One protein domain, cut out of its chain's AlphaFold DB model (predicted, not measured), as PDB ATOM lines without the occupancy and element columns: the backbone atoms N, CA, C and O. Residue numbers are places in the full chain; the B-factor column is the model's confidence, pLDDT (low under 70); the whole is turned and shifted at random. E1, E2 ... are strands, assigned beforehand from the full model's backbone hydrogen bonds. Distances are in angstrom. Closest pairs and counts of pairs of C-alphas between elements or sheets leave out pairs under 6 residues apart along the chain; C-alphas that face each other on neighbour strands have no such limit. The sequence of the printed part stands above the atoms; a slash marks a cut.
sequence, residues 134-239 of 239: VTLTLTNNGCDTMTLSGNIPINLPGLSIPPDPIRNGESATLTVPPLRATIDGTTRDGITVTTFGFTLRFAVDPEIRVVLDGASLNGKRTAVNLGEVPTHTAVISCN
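This is residues 134 to 239 of the 239 residues of an uncharacterized protein of Candidatus Gottesmanbacteria bacterium RIFCSPLOWO2_01_FULL_49_10 (UniProt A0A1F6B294). Two twisted four-stranded sheets are partly face to face, one of E2, E1, E8 and E6 and the other of E5, E4, E3 and E7, while the long stretch from 142 to 170 runs over the side where the edge strands E2 and E5 lie. The printed part has 106 residues, with no named helix and eight named strands, E1 to E8 in order along the chain; the class is all strand, though under half of the residues, 47 of 106, are in named elements. The sheet E2 E1 E8 E6 is mixed and the sheet E5 E4 E3 E7 is antiparallel throughout. The whole is compact and rounded, with a radius of gyration of the C-alphas of 13.1 A and spans of 33 by 29 by 26 A.

E1, residues 134 to 141, and E2, residues 171 to 176, are antiparallel neighbours and a hairpin; the C-alphas of Thr 139 and Ser 171 face each other at 4.2 A, and N 136 and O 174 are 2.8 A apart, within hydrogen-bond range. E8, residues 231 to 237, is parallel to E1 at 19 degrees, with N 139 and O 234 2.8 A apart. E6, residues 209 to 212, is antiparallel to E8, with N 211 and O 235 2.9 A apart; its residues 211 to 212 also form a short antiparallel pairing with residues 215 to 216. E2 and E6 are the edge strands of this twisted sheet, whose C-alphas lie up to 5.1 A off its best plane. In the other sheet, E3, residues 180 to 184, E4, residues 190 to 195, and E5, residues 198 to 203, form a meander, each strand the antiparallel neighbour of the one before. E3 and E4 are a hairpin, with N 182 and O 194 2.8 A apart, and so are E4 and E5, with N 193 and O 200 2.8 A apart. E7, residues 221 to 225, is antiparallel to E3 at 162 degrees, with N 181 and O 224 2.8 A apart. Between the sheets, E1 and E4 are apart, for instance.

E1 begins at C-alpha 134, (11.107, -8.838, 16.153), and is 22.0 A long. E2 measures 15.7 A, E3 13.3 A, E4 16.5 A, E5 16.8 A, E6 10.2 A and E7 13.5 A. E8 is 19.9 A long and ends at C-alpha 237, (10.927, 11.369, 6.181).

The two C-alphas farthest apart, those of Pro 157 and Asn 239, are 35.5 A apart. The printed part has no cut. The link from E1 to E2, 29 residues, is long. Mean pLDDT of the printed part is 86.9, and residues 149 to 155 and 157 to 158 are under 70.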
ATOM      1  N   VAL A 134      10.472 -10.097  15.808       84.31
ATOM      2  CA  VAL A 134      11.107  -8.838  16.153       84.31
ATOM      3  C   VAL A 134      10.134  -7.723  15.840       84.31
ATOM      4  O   VAL A 134       9.449  -7.738  14.814       84.31
ATOM      5  N   THR A 135      10.072  -6.750  16.735       88.62
ATOM      6  CA  THR A 135       9.207  -5.589  16.578       88.62
ATOM      7  C   THR A 135       9.915  -4.551  15.716       88.62
ATOM      8  O   THR A 135      10.986  -4.079  16.084       88.62
ATOM      9  N   LEU A 136       9.333  -4.168  14.584       91.62
ATOM     10  CA  LEU A 136       9.782  -3.019  13.802       91.62
ATOM     11  C   LEU A 136       8.729  -1.917  13.916       91.62
ATOM     12  O   LEU A 136       7.600  -2.064  13.445       91.62
ATOM     13  N   THR A 137       9.100  -0.805  14.540       93.06
ATOM     14  CA  THR A 137       8.260   0.394  14.568       93.06
ATOM     15  C   THR A 137       8.597   1.253  13.364       93.06
ATOM     16  O   THR A 137       9.742   1.674  13.201       93.06
ATOM     17  N   LEU A 138       7.602   1.502  12.520       92.88
ATOM     18  CA  LEU A 138       7.705   2.375  11.364       92.88
ATOM     19  C   LEU A 138       7.057   3.721  11.681       92.88
ATOM     20  O   LEU A 138       5.876   3.757  12.014       92.88
ATOM     21  N   THR A 139       7.803   4.809  11.533       95.69
ATOM     22  CA  THR A 139       7.328   6.174  11.778       95.69
ATOM     23  C   THR A 139       7.256   6.958  10.474       95.69
ATOM     24  O   THR A 139       8.239   7.023   9.731       95.69
ATOM     25  N   ASN A 140       6.101   7.577  10.220       93.81
ATOM     26  CA  ASN A 140       5.909   8.543   9.146       93.81
ATOM     27  C   ASN A 140       6.232   9.951   9.659       93.81
ATOM     28  O   ASN A 140       5.520  10.473  10.511       93.81
ATOM     29  N   ASN A 141       7.288  10.575   9.149       96.94
ATOM     30  CA  ASN A 141       7.728  11.892   9.593       96.94
ATOM     31  C   ASN A 141       7.746  12.886   8.425       96.94
ATOM     32  O   ASN A 141       8.788  13.119   7.818       96.94
ATOM     33  N   GLY A 142       6.587  13.459   8.113       94.69
ATOM     34  CA  GLY A 142       6.436  14.495   7.090       94.69
ATOM     35  C   GLY A 142       5.872  14.018   5.754       94.69
ATOM     36  O   GLY A 142       5.616  14.857   4.899       94.69
ATOM     37  N   CYS A 143       5.650  12.716   5.550       92.38
ATOM     38  CA  CYS A 143       5.091  12.210   4.295       92.38
ATOM     39  C   CYS A 143       3.560  12.210   4.291       92.38
ATOM     40  O   CYS A 143       2.912  12.216   5.343       92.38
ATOM     41  N   ASP A 144       2.983  12.103   3.094       93.56
ATOM     42  CA  ASP A 144       1.574  11.754   2.926       93.56
ATOM     43  C   ASP A 144       1.239  10.424   3.622       93.56
ATOM     44  O   ASP A 144       2.113   9.642   4.010       93.56
ATOM     45  N   THR A 145      -0.058  10.163   3.808       90.62
ATOM     46  CA  THR A 145      -0.525   8.934   4.466       90.62
ATOM     47  C   THR A 145       0.007   7.700   3.736       90.62
ATOM     48  O   THR A 145      -0.312   7.470   2.570       90.62
ATOM     49  N   MET A 146       0.797   6.882   4.434       84.12
ATOM     50  CA  MET A 146       1.420   5.688   3.868       84.12
ATOM     51  C   MET A 146       0.519   4.474   4.057       84.12
ATOM     52  O   MET A 146      -0.029   4.252   5.134       84.12
ATOM     53  N   THR A 147       0.419   3.637   3.029       83.25
ATOM     54  CA  THR A 147      -0.213   2.318   3.139       83.25
ATOM     55  C   THR A 147       0.850   1.246   2.970       83.25
ATOM     56  O   THR A 147       1.627   1.263   2.014       83.25
ATOM     57  N   LEU A 148       0.899   0.296   3.903       74.25
ATOM     58  CA  LEU A 148       1.793  -0.853   3.802       74.25
ATOM     59  C   LEU A 148       1.183  -1.873   2.840       74.25
ATOM     60  O   LEU A 148       0.571  -2.857   3.242       74.25
ATOM     61  N   SER A 149       1.329  -1.612   1.542       63.38
ATOM     62  CA  SER A 149       0.918  -2.531   0.487       63.38
ATOM     63  C   SER A 149       2.144  -3.266  -0.055       63.38
ATOM     64  O   SER A 149       3.031  -2.698  -0.684       63.38
ATOM     65  N   GLY A 150       2.228  -4.561   0.232       58.78
ATOM     66  CA  GLY A 150       3.285  -5.423  -0.277       58.78
ATOM     67  C   GLY A 150       2.706  -6.782  -0.614       58.78
ATOM     68  O   GLY A 150       2.222  -7.484   0.270       58.78
ATOM     69  N   ASN A 151       2.755  -7.167  -1.889       57.06
ATOM     70  CA  ASN A 151       2.447  -8.538  -2.271       57.06
ATOM     71  C   ASN A 151       3.675  -9.394  -1.948       57.06
ATOM     72  O   ASN A 151       4.584  -9.529  -2.766       57.06
ATOM     73  N   ILE A 152       3.752  -9.894  -0.715       66.19
ATOM     74  CA  ILE A 152       4.823 -10.804  -0.320       66.19
ATOM     75  C   ILE A 152       4.458 -12.164  -0.919       66.19
ATOM     76  O   ILE A 152       3.458 -12.753  -0.513       66.19
ATOM     77  N   PRO A 153       5.243 -12.686  -1.876       58.69
ATOM     78  CA  PRO A 153       4.867 -13.872  -2.651       58.69
ATOM     79  C   PRO A 153       4.830 -15.164  -1.816       58.69
ATOM     80  O   PRO A 153       4.535 -16.235  -2.341       58.69
ATOM     81  N   ILE A 154       5.158 -15.078  -0.524       65.12
ATOM     82  CA  ILE A 154       5.211 -16.180   0.428       65.12
ATOM     83  C   ILE A 154       4.591 -15.749   1.763       65.12
ATOM     84  O   ILE A 154       4.894 -14.679   2.287       65.12
ATOM     85  N   ASN A 155       3.760 -16.607   2.357       66.06
ATOM     86  CA  ASN A 155       3.323 -16.428   3.741       66.06
ATOM     87  C   ASN A 155       4.521 -16.668   4.666       66.06
ATOM     88  O   ASN A 155       4.933 -17.813   4.855       66.06
ATOM     89  N   LEU A 156       5.089 -15.595   5.221       70.12
ATOM     90  CA  LEU A 156       6.174 -15.656   6.200       70.12
ATOM     91  C   LEU A 156       5.586 -15.815   7.610       70.12
ATOM     92  O   LEU A 156       4.930 -14.898   8.103       70.12
ATOM     93  N   PRO A 157       5.804 -16.948   8.298       66.00
ATOM     94  CA  PRO A 157       5.330 -17.106   9.666       66.00
ATOM     95  C   PRO A 157       5.994 -16.093  10.600       66.00
ATOM     96  O   PRO A 157       7.197 -15.878  10.504       66.00
ATOM     97  N   GLY A 158       5.217 -15.493  11.501       69.81
ATOM     98  CA  GLY A 158       5.706 -14.439  12.398       69.81
ATOM     99  C   GLY A 158       5.709 -13.041  11.776       69.81
ATOM    100  O   GLY A 158       5.986 -12.080  12.484       69.81
ATOM    101  N   LEU A 159       5.361 -12.905  10.490       82.19
ATOM    102  CA  LEU A 159       5.119 -11.606   9.877       82.19
ATOM    103  C   LEU A 159       3.692 -11.127  10.185       82.19
ATOM    104  O   LEU A 159       2.724 -11.826   9.887       82.19
ATOM    105  N   SER A 160       3.560  -9.924  10.735       82.31
ATOM    106  CA  SER A 160       2.284  -9.228  10.909       82.31
ATOM    107  C   SER A 160       2.446  -7.783  10.457       82.31
ATOM    108  O   SER A 160       3.316  -7.074  10.958       82.31
ATOM    109  N   ILE A 161       1.635  -7.375   9.482       81.69
ATOM    110  CA  ILE A 161       1.616  -6.017   8.936       81.69
ATOM    111  C   ILE A 161       0.329  -5.351   9.435       81.69
ATOM    112  O   ILE A 161      -0.740  -5.950   9.275       81.69
ATOM    113  N   PRO A 162       0.400  -4.156  10.044       77.50
ATOM    114  CA  PRO A 162      -0.788  -3.451  10.493       77.50
ATOM    115  C   PRO A 162      -1.669  -3.090   9.285       77.50
ATOM    116  O   PRO A 162      -1.141  -2.650   8.260       77.50
ATOM    117  N   PRO A 163      -2.994  -3.297   9.378       76.88
ATOM    118  CA  PRO A 163      -3.909  -3.027   8.270       76.88
ATOM    119  C   PRO A 163      -4.162  -1.528   8.074       76.88
ATOM    120  O   PRO A 163      -4.577  -1.113   6.991       76.88
ATOM    121  N   ASP A 164      -3.928  -0.727   9.113       87.69
ATOM    122  CA  ASP A 164      -4.251   0.691   9.118       87.69
ATOM    123  C   ASP A 164      -3.178   1.521   8.387       87.69
ATOM    124  O   ASP A 164      -1.977   1.261   8.531       87.69
ATOM    125  N   PRO A 165      -3.585   2.542   7.611       88.06
ATOM    126  CA  PRO A 165      -2.657   3.515   7.046       88.06
ATOM    127  C   PRO A 165      -1.911   4.302   8.134       88.06
ATOM    128  O   PRO A 165      -2.462   4.574   9.196       88.06
ATOM    129  N   ILE A 166      -0.686   4.736   7.834       89.06
ATOM    130  CA  ILE A 166       0.168   5.515   8.740       89.06
ATOM    131  C   ILE A 166       0.140   6.979   8.303       89.06
ATOM    132  O   ILE A 166       0.768   7.341   7.299       89.06
ATOM    133  N   ARG A 167      -0.593   7.833   9.023       95.00
ATOM    134  CA  ARG A 167      -0.671   9.266   8.696       95.00
ATOM    135  C   ARG A 167       0.623   9.986   9.070       95.00
ATOM    136  O   ARG A 167       1.465   9.447   9.783       95.00
ATOM    137  N   ASN A 168       0.777  11.219   8.596       96.56
ATOM    138  CA  ASN A 168       1.903  12.067   8.977       96.56
ATOM    139  C   ASN A 168       1.988  12.217  10.509       96.56
ATOM    140  O   ASN A 168       0.996  12.555  11.154       96.56
ATOM    141  N   GLY A 169       3.170  11.970  11.074       95.25
ATOM    142  CA  GLY A 169       3.447  12.020  12.508       95.25
ATOM    143  C   GLY A 169       3.058  10.749  13.265       95.25
ATOM    144  O   GLY A 169       3.386  10.622  14.444       95.25
ATOM    145  N   GLU A 170       2.385   9.797  12.618       96.19
ATOM    146  CA  GLU A 170       1.992   8.536  13.239       96.19
ATOM    147  C   GLU A 170       3.074   7.462  13.087       96.19
ATOM    148  O   GLU A 170       4.002   7.543  12.276       96.19
ATOM    149  N   SER A 171       2.949   6.421  13.908       93.25
ATOM    150  CA  SER A 171       3.781   5.228  13.825       93.25
ATOM    151  C   SER A 171       2.914   3.982  13.827       93.25
ATOM    152  O   SER A 171       1.905   3.926  14.526       93.25
ATOM    153  N   ALA A 172       3.348   2.963  13.098       91.62
ATOM    154  CA  ALA A 172       2.746   1.644  13.150       91.62
ATOM    155  C   ALA A 172       3.794   0.601  13.513       91.62
ATOM    156  O   ALA A 172       4.967   0.701  13.152       91.62
ATOM    157  N   THR A 173       3.362  -0.407  14.257       88.06
ATOM    158  CA  THR A 173       4.226  -1.508  14.667       88.06
ATOM    159  C   THR A 173       3.929  -2.710  13.797       88.06
ATOM    160  O   THR A 173       2.776  -3.120  13.680       88.06
ATOM    161  N   LEU A 174       4.972  -3.271  13.200       89.00
ATOM    162  CA  LEU A 174       4.890  -4.515  12.459       89.00
ATOM    163  C   LEU A 174       5.817  -5.551  13.089       89.00
ATOM    164  O   LEU A 174       6.892  -5.234  13.600       89.00
ATOM    165  N   THR A 175       5.387  -6.802  13.060       85.31
ATOM    166  CA  THR A 175       6.185  -7.915  13.560       85.31
ATOM    167  C   THR A 175       6.851  -8.567  12.369       85.31
ATOM    168  O   THR A 175       6.165  -8.939  11.420       85.31
ATOM    169  N   VAL A 176       8.172  -8.699  12.397       86.12
ATOM    170  CA  VAL A 176       8.952  -9.366  11.351       86.12
ATOM    171  C   VAL A 176       9.699 -10.549  11.938       86.12
ATOM    172  O   VAL A 176      10.088 -10.518  13.102       86.12
ATOM    173  N   PRO A 177       9.963 -11.601  11.161       82.06
ATOM    174  CA  PRO A 177      10.819 -12.653  11.666       82.06
ATOM    175  C   PRO A 177      12.275 -12.156  11.849       82.06
ATOM    176  O   PRO A 177      12.672 -11.160  11.240       82.06
ATOM    177  N   PRO A 178      13.110 -12.848  12.639       82.75
ATOM    178  CA  PRO A 178      14.511 -12.486  12.867       82.75
ATOM    179  C   PRO A 178      15.373 -12.865  11.652       82.75
ATOM    180  O   PRO A 178      16.041 -13.904  11.624       82.75
ATOM    181  N   LEU A 179      15.317 -12.042  10.603       86.19
ATOM    182  CA  LEU A 179      16.001 -12.277   9.330       86.19
ATOM    183  C   LEU A 179      17.329 -11.520   9.239       86.19
ATOM    184  O   LEU A 179      17.463 -10.407   9.741       86.19
ATOM    185  N   ARG A 180      18.270 -12.053   8.455       89.69
ATOM    186  CA  ARG A 180      19.368 -11.255   7.890       89.69
ATOM    187  C   ARG A 180      18.972 -10.759   6.510       89.69
ATOM    188  O   ARG A 180      18.587 -11.570   5.665       89.69
ATOM    189  N   ALA A 181      19.093  -9.465   6.264       91.81
ATOM    190  CA  ALA A 181      18.748  -8.837   4.998       91.81
ATOM    191  C   ALA A 181      19.901  -7.970   4.484       91.81
ATOM    192  O   ALA A 181      20.720  -7.463   5.247       91.81
ATOM    193  N   THR A 182      19.971  -7.808   3.169       95.38
ATOM    194  CA  THR A 182      20.765  -6.759   2.526       95.38
ATOM    195  C   THR A 182      19.800  -5.741   1.955       95.38
ATOM    196  O   THR A 182      18.950  -6.096   1.140       95.38
ATOM    197  N   ILE A 183      19.931  -4.497   2.393       95.00
ATOM    198  CA  ILE A 183      19.155  -3.364   1.910       95.00
ATOM    199  C   ILE A 183      20.046  -2.583   0.953       95.00
ATOM    200  O   ILE A 183      21.139  -2.161   1.322       95.00
ATOM    201  N   ASP A 184      19.597  -2.420  -0.281       95.75
ATOM    202  CA  ASP A 184      20.264  -1.637  -1.309       95.75
ATOM    203  C   ASP A 184      19.415  -0.403  -1.620       95.75
ATOM    204  O   ASP A 184      18.364  -0.504  -2.254       95.75
ATOM    205  N   GLY A 185      19.853   0.747  -1.112       93.56
ATOM    206  CA  GLY A 185      19.282   2.061  -1.398       93.56
ATOM    207  C   GLY A 185      20.129   2.866  -2.383       93.56
ATOM    208  O   GLY A 185      20.051   4.091  -2.377       93.56
ATOM    209  N   THR A 186      21.002   2.224  -3.174       95.00
ATOM    210  CA  THR A 186      21.839   2.923  -4.171       95.00
ATOM    211  C   THR A 186      21.071   3.299  -5.440       95.00
ATOM    212  O   THR A 186      21.503   4.181  -6.183       95.00
ATOM    213  N   THR A 187      19.920   2.669  -5.683       90.06
ATOM    214  CA  THR A 187      19.008   3.016  -6.776       90.06
ATOM    215  C   THR A 187      18.231   4.290  -6.455       90.06
ATOM    216  O   THR A 187      17.728   4.451  -5.349       90.06
ATOM    217  N   ARG A 188      18.120   5.202  -7.430       85.69
ATOM    218  CA  ARG A 188      17.444   6.500  -7.247       85.69
ATOM    219  C   ARG A 188      15.946   6.375  -6.970       85.69
ATOM    220  O   ARG A 188      15.394   7.228  -6.302       85.69
ATOM    221  N   ASP A 189      15.312   5.355  -7.525       85.19
ATOM    222  CA  ASP A 189      13.860   5.183  -7.614       85.19
ATOM    223  C   ASP A 189      13.324   4.110  -6.655       85.19
ATOM    224  O   ASP A 189      12.193   3.636  -6.798       85.19
ATOM    225  N   GLY A 190      14.134   3.663  -5.695       87.06
ATOM    226  CA  GLY A 190      13.663   2.663  -4.757       87.06
ATOM    227  C   GLY A 190      14.709   2.058  -3.848       87.06
ATOM    228  O   GLY A 190      15.905   2.326  -3.937       87.06
ATOM    229  N   ILE A 191      14.207   1.178  -2.991       89.06
ATOM    230  CA  ILE A 191      14.991   0.357  -2.080       89.06
ATOM    231  C   ILE A 191      14.751  -1.104  -2.432       89.06
ATOM    232  O   ILE A 191      13.613  -1.559  -2.570       89.06
ATOM    233  N   THR A 192      15.839  -1.855  -2.555       90.56
ATOM    234  CA  THR A 192      15.796  -3.299  -2.774       90.56
ATOM    235  C   THR A 192      16.199  -4.023  -1.498       90.56
ATOM    236  O   THR A 192      17.283  -3.805  -0.968       90.56
ATOM    237  N   VAL A 193      15.339  -4.910  -1.003       88.81
ATOM    238  CA  VAL A 193      15.609  -5.746   0.168       88.81
ATOM    239  C   VAL A 193      15.780  -7.187  -0.287       88.81
ATOM    240  O   VAL A 193      14.845  -7.809  -0.786       88.81
ATOM    241  N   THR A 194      16.972  -7.739  -0.091       86.81
ATOM    242  CA  THR A 194      17.280  -9.141  -0.387       86.81
ATOM    243  C   THR A 194      17.453  -9.918   0.909       86.81
ATOM    244  O   THR A 194      18.284  -9.578   1.749       86.81
ATOM    245  N   THR A 195      16.697 -10.999   1.069       84.62
ATOM    246  CA  THR A 195      16.808 -11.916   2.209       84.62
ATOM    247  C   THR A 195      16.312 -13.303   1.809       84.62
ATOM    248  O   THR A 195      15.523 -13.422   0.881       84.62
ATOM    249  N   PHE A 196      16.811 -14.366   2.453       73.81
ATOM    250  CA  PHE A 196      16.328 -15.749   2.284       73.81
ATOM    251  C   PHE A 196      15.977 -16.178   0.839       73.81
ATOM    252  O   PHE A 196      14.968 -16.831   0.594       73.81
ATOM    253  N   GLY A 197      16.826 -15.830  -0.135       72.31
ATOM    254  CA  GLY A 197      16.657 -16.238  -1.537       72.31
ATOM    255  C   GLY A 197      15.559 -15.505  -2.316       72.31
ATOM    256  O   GLY A 197      15.330 -15.845  -3.473       72.31
ATOM    257  N   PHE A 198      14.916 -14.493  -1.732       76.12
ATOM    258  CA  PHE A 198      13.983 -13.608  -2.423       76.12
ATOM    259  C   PHE A 198      14.444 -12.151  -2.359       76.12
ATOM    260  O   PHE A 198      15.312 -11.764  -1.573       76.12
ATOM    261  N   THR A 199      13.884 -11.342  -3.253       79.88
ATOM    262  CA  THR A 199      14.184  -9.916  -3.375       79.88
ATOM    263  C   THR A 199      12.876  -9.151  -3.479       79.88
ATOM    264  O   THR A 199      12.042  -9.470  -4.323       79.88
ATOM    265  N   LEU A 200      12.701  -8.162  -2.608       80.69
ATOM    266  CA  LEU A 200      11.581  -7.231  -2.611       80.69
ATOM    267  C   LEU A 200      12.087  -5.875  -3.090       80.69
ATOM    268  O   LEU A 200      13.147  -5.426  -2.656       80.69
ATOM    269  N   ARG A 201      11.336  -5.228  -3.977       82.94
ATOM    270  CA  ARG A 201      11.634  -3.876  -4.449       82.94
ATOM    271  C   ARG A 201      10.504  -2.957  -4.027       82.94
ATOM    272  O   ARG A 201       9.343  -3.250  -4.302       82.94
ATOM    273  N   PHE A 202      10.869  -1.857  -3.391       82.06
ATOM    274  CA  PHE A 202       9.958  -0.808  -2.967       82.06
ATOM    275  C   PHE A 202      10.278   0.438  -3.778       82.06
ATOM    276  O   PHE A 202      11.434   0.857  -3.813       82.06
ATOM    277  N   ALA A 203       9.274   1.000  -4.447       81.69
ATOM    278  CA  ALA A 203       9.410   2.312  -5.061       81.69
ATOM    279  C   ALA A 203       9.468   3.358  -3.944       81.69
ATOM    280  O   ALA A 203       8.624   3.352  -3.048       81.69
ATOM    281  N   VAL A 204      10.489   4.205  -3.975       84.81
ATOM    282  CA  VAL A 204      10.706   5.273  -2.995       84.81
ATOM    283  C   VAL A 204      11.132   6.498  -3.784       84.81
ATOM    284  O   VAL A 204      12.027   6.396  -4.625       84.81
ATOM    285  N   ASP A 205      10.468   7.625  -3.549       86.50
ATOM    286  CA  ASP A 205      10.856   8.890  -4.166       86.50
ATOM    287  C   ASP A 205      12.289   9.265  -3.721       86.50
ATOM    288  O   ASP A 205      12.609   9.103  -2.538       86.50
ATOM    289  N   PRO A 206      13.170   9.729  -4.630       85.25
ATOM    290  CA  PRO A 206      14.538  10.119  -4.290       85.25
ATOM    291  C   PRO A 206      14.659  11.125  -3.134       85.25
ATOM    292  O   PRO A 206      15.701  11.161  -2.475       85.25
ATOM    293  N   GLU A 207      13.636  11.951  -2.904       89.19
ATOM    294  CA  GLU A 207      13.609  12.966  -1.844       89.19
ATOM    295  C   GLU A 207      13.260  12.375  -0.468       89.19
ATOM    296  O   GLU A 207      13.538  12.989   0.565       89.19
ATOM    297  N   ILE A 208      12.730  11.147  -0.431       91.31
ATOM    298  CA  ILE A 208      12.371  10.455   0.806       91.31
ATOM    299  C   ILE A 208      13.617   9.893   1.478       91.31
ATOM    300  O   ILE A 208      14.338   9.037   0.953       91.31
ATOM    301  N   ARG A 209      13.831  10.301   2.725       94.31
ATOM    302  CA  ARG A 209      14.884   9.764   3.579       94.31
ATOM    303  C   ARG A 209      14.376   8.555   4.356       94.31
ATOM    304  O   ARG A 209      13.361   8.631   5.039       94.31
ATOM    305  N   VAL A 210      15.139   7.464   4.319       94.06
ATOM    306  CA  VAL A 210      14.867   6.240   5.079       94.06
ATOM    307  C   VAL A 210      16.018   5.976   6.044       94.06
ATOM    308  O   VAL A 210      17.187   5.874   5.651       94.06
ATOM    309  N   VAL A 211      15.684   5.882   7.327       95.94
ATOM    310  CA  VAL A 211      16.620   5.622   8.424       95.94
ATOM    311  C   VAL A 211      16.174   4.369   9.162       95.94
ATOM    312  O   VAL A 211      15.014   4.277   9.544       95.94
ATOM    313  N   LEU A 212      17.087   3.426   9.382       95.81
ATOM    314  CA  LEU A 212      16.867   2.230  10.191       95.81
ATOM    315  C   LEU A 212      17.853   2.238  11.358       95.81
ATOM    316  O   LEU A 212      19.059   2.319  11.136       95.81
ATOM    317  N   ASP A 213      17.338   2.206  12.583       95.44
ATOM    318  CA  ASP A 213      18.114   2.252  13.831       95.44
ATOM    319  C   ASP A 213      19.132   3.402  13.862       95.44
ATOM    320  O   ASP A 213      20.289   3.253  14.252       95.44
ATOM    321  N   GLY A 214      18.714   4.571  13.374       95.44
ATOM    322  CA  GLY A 214      19.564   5.760  13.267       95.44
ATOM    323  C   GLY A 214      20.519   5.775  12.063       95.44
ATOM    324  O   GLY A 214      21.076   6.826  11.745       95.44
ATOM    325  N   ALA A 215      20.671   4.669  11.329       95.44
ATOM    326  CA  ALA A 215      21.500   4.597  10.129       95.44
ATOM    327  C   ALA A 215      20.693   4.900   8.854       95.44
ATOM    328  O   ALA A 215      19.695   4.251   8.550       95.44
ATOM    329  N   SER A 216      21.139   5.879   8.062       94.81
ATOM    330  CA  SER A 216      20.513   6.182   6.766       94.81
ATOM    331  C   SER A 216      20.804   5.091   5.730       94.81
ATOM    332  O   SER A 216      21.954   4.667   5.581       94.81
ATOM    333  N   LEU A 217      19.759   4.681   5.006       94.50
ATOM    334  CA  LEU A 217      19.812   3.658   3.956       94.50
ATOM    335  C   LEU A 217      19.989   4.252   2.550       94.50
ATOM    336  O   LEU A 217      20.435   3.555   1.639       94.50
ATOM    337  N   ASN A 218      19.665   5.535   2.364       92.69
ATOM    338  CA  ASN A 218      19.769   6.219   1.078       92.69
ATOM    339  C   ASN A 218      21.215   6.221   0.556       92.69
ATOM    340  O   ASN A 218      22.157   6.547   1.282       92.69
ATOM    341  N   GLY A 219      21.387   5.873  -0.720       94.56
ATOM    342  CA  GLY A 219      22.678   5.871  -1.410       94.56
ATOM    343  C   GLY A 219      23.656   4.798  -0.928       94.56
ATOM    344  O   GLY A 219      24.839   4.867  -1.264       94.56
ATOM    345  N   LYS A 220      23.210   3.830  -0.120       95.94
ATOM    346  CA  LYS A 220      24.083   2.839   0.515       95.94
ATOM    347  C   LYS A 220      23.550   1.427   0.365       95.94
ATOM    348  O   LYS A 220      22.351   1.191   0.237       95.94
ATOM    349  N   ARG A 221      24.480   0.477   0.442       96.69
ATOM    350  CA  ARG A 221      24.180  -0.939   0.623       96.69
ATOM    351  C   ARG A 221      24.494  -1.327   2.061       96.69
ATOM    352  O   ARG A 221      25.644  -1.231   2.482       96.69
ATOM    353  N   THR A 222      23.485  -1.782   2.790       96.19
ATOM    354  CA  THR A 222      23.561  -2.046   4.228       96.19
ATOM    355  C   THR A 222      23.173  -3.493   4.506       96.19
ATOM    356  O   THR A 222      22.107  -3.950   4.097       96.19
ATOM    357  N   ALA A 223      24.035  -4.227   5.209       94.44
ATOM    358  CA  ALA A 223      23.681  -5.528   5.767       94.44
ATOM    359  C   ALA A 223      23.021  -5.316   7.134       94.44
ATOM    360  O   ALA A 223      23.567  -4.612   7.977       94.44
ATOM    361  N   VAL A 224      21.859  -5.928   7.342       92.88
ATOM    362  CA  VAL A 224      21.063  -5.796   8.564       92.88
ATOM    363  C   VAL A 224      20.759  -7.183   9.110       92.88
ATOM    364  O   VAL A 224      20.407  -8.097   8.359       92.88
ATOM    365  N   ASN A 225      20.882  -7.346  10.421       90.75
ATOM    366  CA  ASN A 225      20.456  -8.541  11.129       90.75
ATOM    367  C   ASN A 225      19.310  -8.181  12.076       90.75
ATOM    368  O   ASN A 225      19.548  -7.728  13.187       90.75
ATOM    369  N   LEU A 226      18.070  -8.412  11.639       88.31
ATOM    370  CA  LEU A 226      16.890  -8.096  12.441       88.31
ATOM    371  C   LEU A 226      16.812  -8.955  13.710       88.31
ATOM    372  O   LEU A 226      16.189  -8.576  14.681       88.31
ATOM    373  N   GLY A 227      17.464 -10.120  13.736       87.00
ATOM    374  CA  GLY A 227      17.514 -10.964  14.931       87.00
ATOM    375  C   GLY A 227      18.546 -10.539  15.980       87.00
ATOM    376  O   GLY A 227      18.763 -11.295  16.923       87.00
ATOM    377  N   GLU A 228      19.256  -9.423  15.789       84.75
ATOM    378  CA  GLU A 228      20.306  -8.975  16.715       84.75
ATOM    379  C   GLU A 228      19.744  -8.297  17.967       84.75
ATOM    380  O   GLU A 228      20.283  -8.477  19.058       84.75
ATOM    381  N   VAL A 229      18.633  -7.573  17.820       88.06
ATOM    382  CA  VAL A 229      17.917  -6.909  18.914       88.06
ATOM    383  C   VAL A 229      16.414  -7.187  18.799       88.06
ATOM    384  O   VAL A 229      15.919  -7.444  17.707       88.06
ATOM    385  N   PRO A 230      15.654  -7.162  19.908       85.25
ATOM    386  CA  PRO A 230      14.224  -7.485  19.885       85.25
ATOM    387  C   PRO A 230      13.351  -6.378  19.274       85.25
ATOM    388  O   PRO A 230      12.156  -6.585  19.051       85.25
ATOM    389  N   THR A 231      13.902  -5.185  19.038       91.00
ATOM    390  CA  THR A 231      13.159  -4.043  18.501       91.00
ATOM    391  C   THR A 231      14.040  -3.197  17.596       91.00
ATOM    392  O   THR A 231      15.171  -2.884  17.958       91.00
ATOM    393  N   HIS A 232      13.485  -2.803  16.455       94.12
ATOM    394  CA  HIS A 232      14.080  -1.887  15.492       94.12
ATOM    395  C   HIS A 232      13.164  -0.689  15.260       94.12
ATOM    396  O   HIS A 232      11.942  -0.772  15.417       94.12
ATOM    397  N   THR A 233      13.756   0.415  14.819       96.12
ATOM    398  CA  THR A 233      13.023   1.631  14.449       96.12
ATOM    399  C   THR A 233      13.354   2.028  13.021       96.12
ATOM    400  O   THR A 233      14.517   2.194  12.662       96.12
ATOM    401  N   ALA A 234      12.327   2.184  12.192       94.94
ATOM    402  CA  ALA A 234      12.442   2.720  10.849       94.94
ATOM    403  C   ALA A 234      11.725   4.068  10.782       94.94
ATOM    404  O   ALA A 234      10.541   4.167  11.095       94.94
ATOM    405  N   VAL A 235      12.434   5.106  10.352       96.25
ATOM    406  CA  VAL A 235      11.879   6.446  10.161       96.25
ATOM    407  C   VAL A 235      11.911   6.773   8.678       96.25
ATOM    408  O   VAL A 235      12.971   6.723   8.048       96.25
ATOM    409  N   ILE A 236      10.741   7.099   8.137       94.38
ATOM    410  CA  ILE A 236      10.563   7.596   6.773       94.38
ATOM    411  C   ILE A 236      10.298   9.096   6.873       94.38
ATOM    412  O   ILE A 236       9.409   9.508   7.616       94.38
ATOM    413  N   SER A 237      11.075   9.913   6.164       96.12
ATOM    414  CA  SER A 237      10.927  11.369   6.181       96.12
ATOM    415  C   SER A 237      10.818  11.968   4.788       96.12
ATOM    416  O   SER A 237      11.628  11.641   3.923       96.12
ATOM    417  N   CYS A 238       9.850  12.867   4.616       92.75
ATOM    418  CA  CYS A 238       9.663  13.702   3.434       92.75
ATOM    419  C   CYS A 238       9.961  15.156   3.819       92.75
ATOM    420  O   CYS A 238       9.632  15.565   4.935       92.75
ATOM    421  N   ASN A 239      10.620  15.894   2.927       81.94
ATOM    422  CA  ASN A 239      10.901  17.321   3.098       81.94
ATOM    423  C   ASN A 239       9.895  18.170   2.328       81.94
ATOM    424  O   ASN A 239       9.411  17.682   1.284       81.94
TER     425      ASN A 239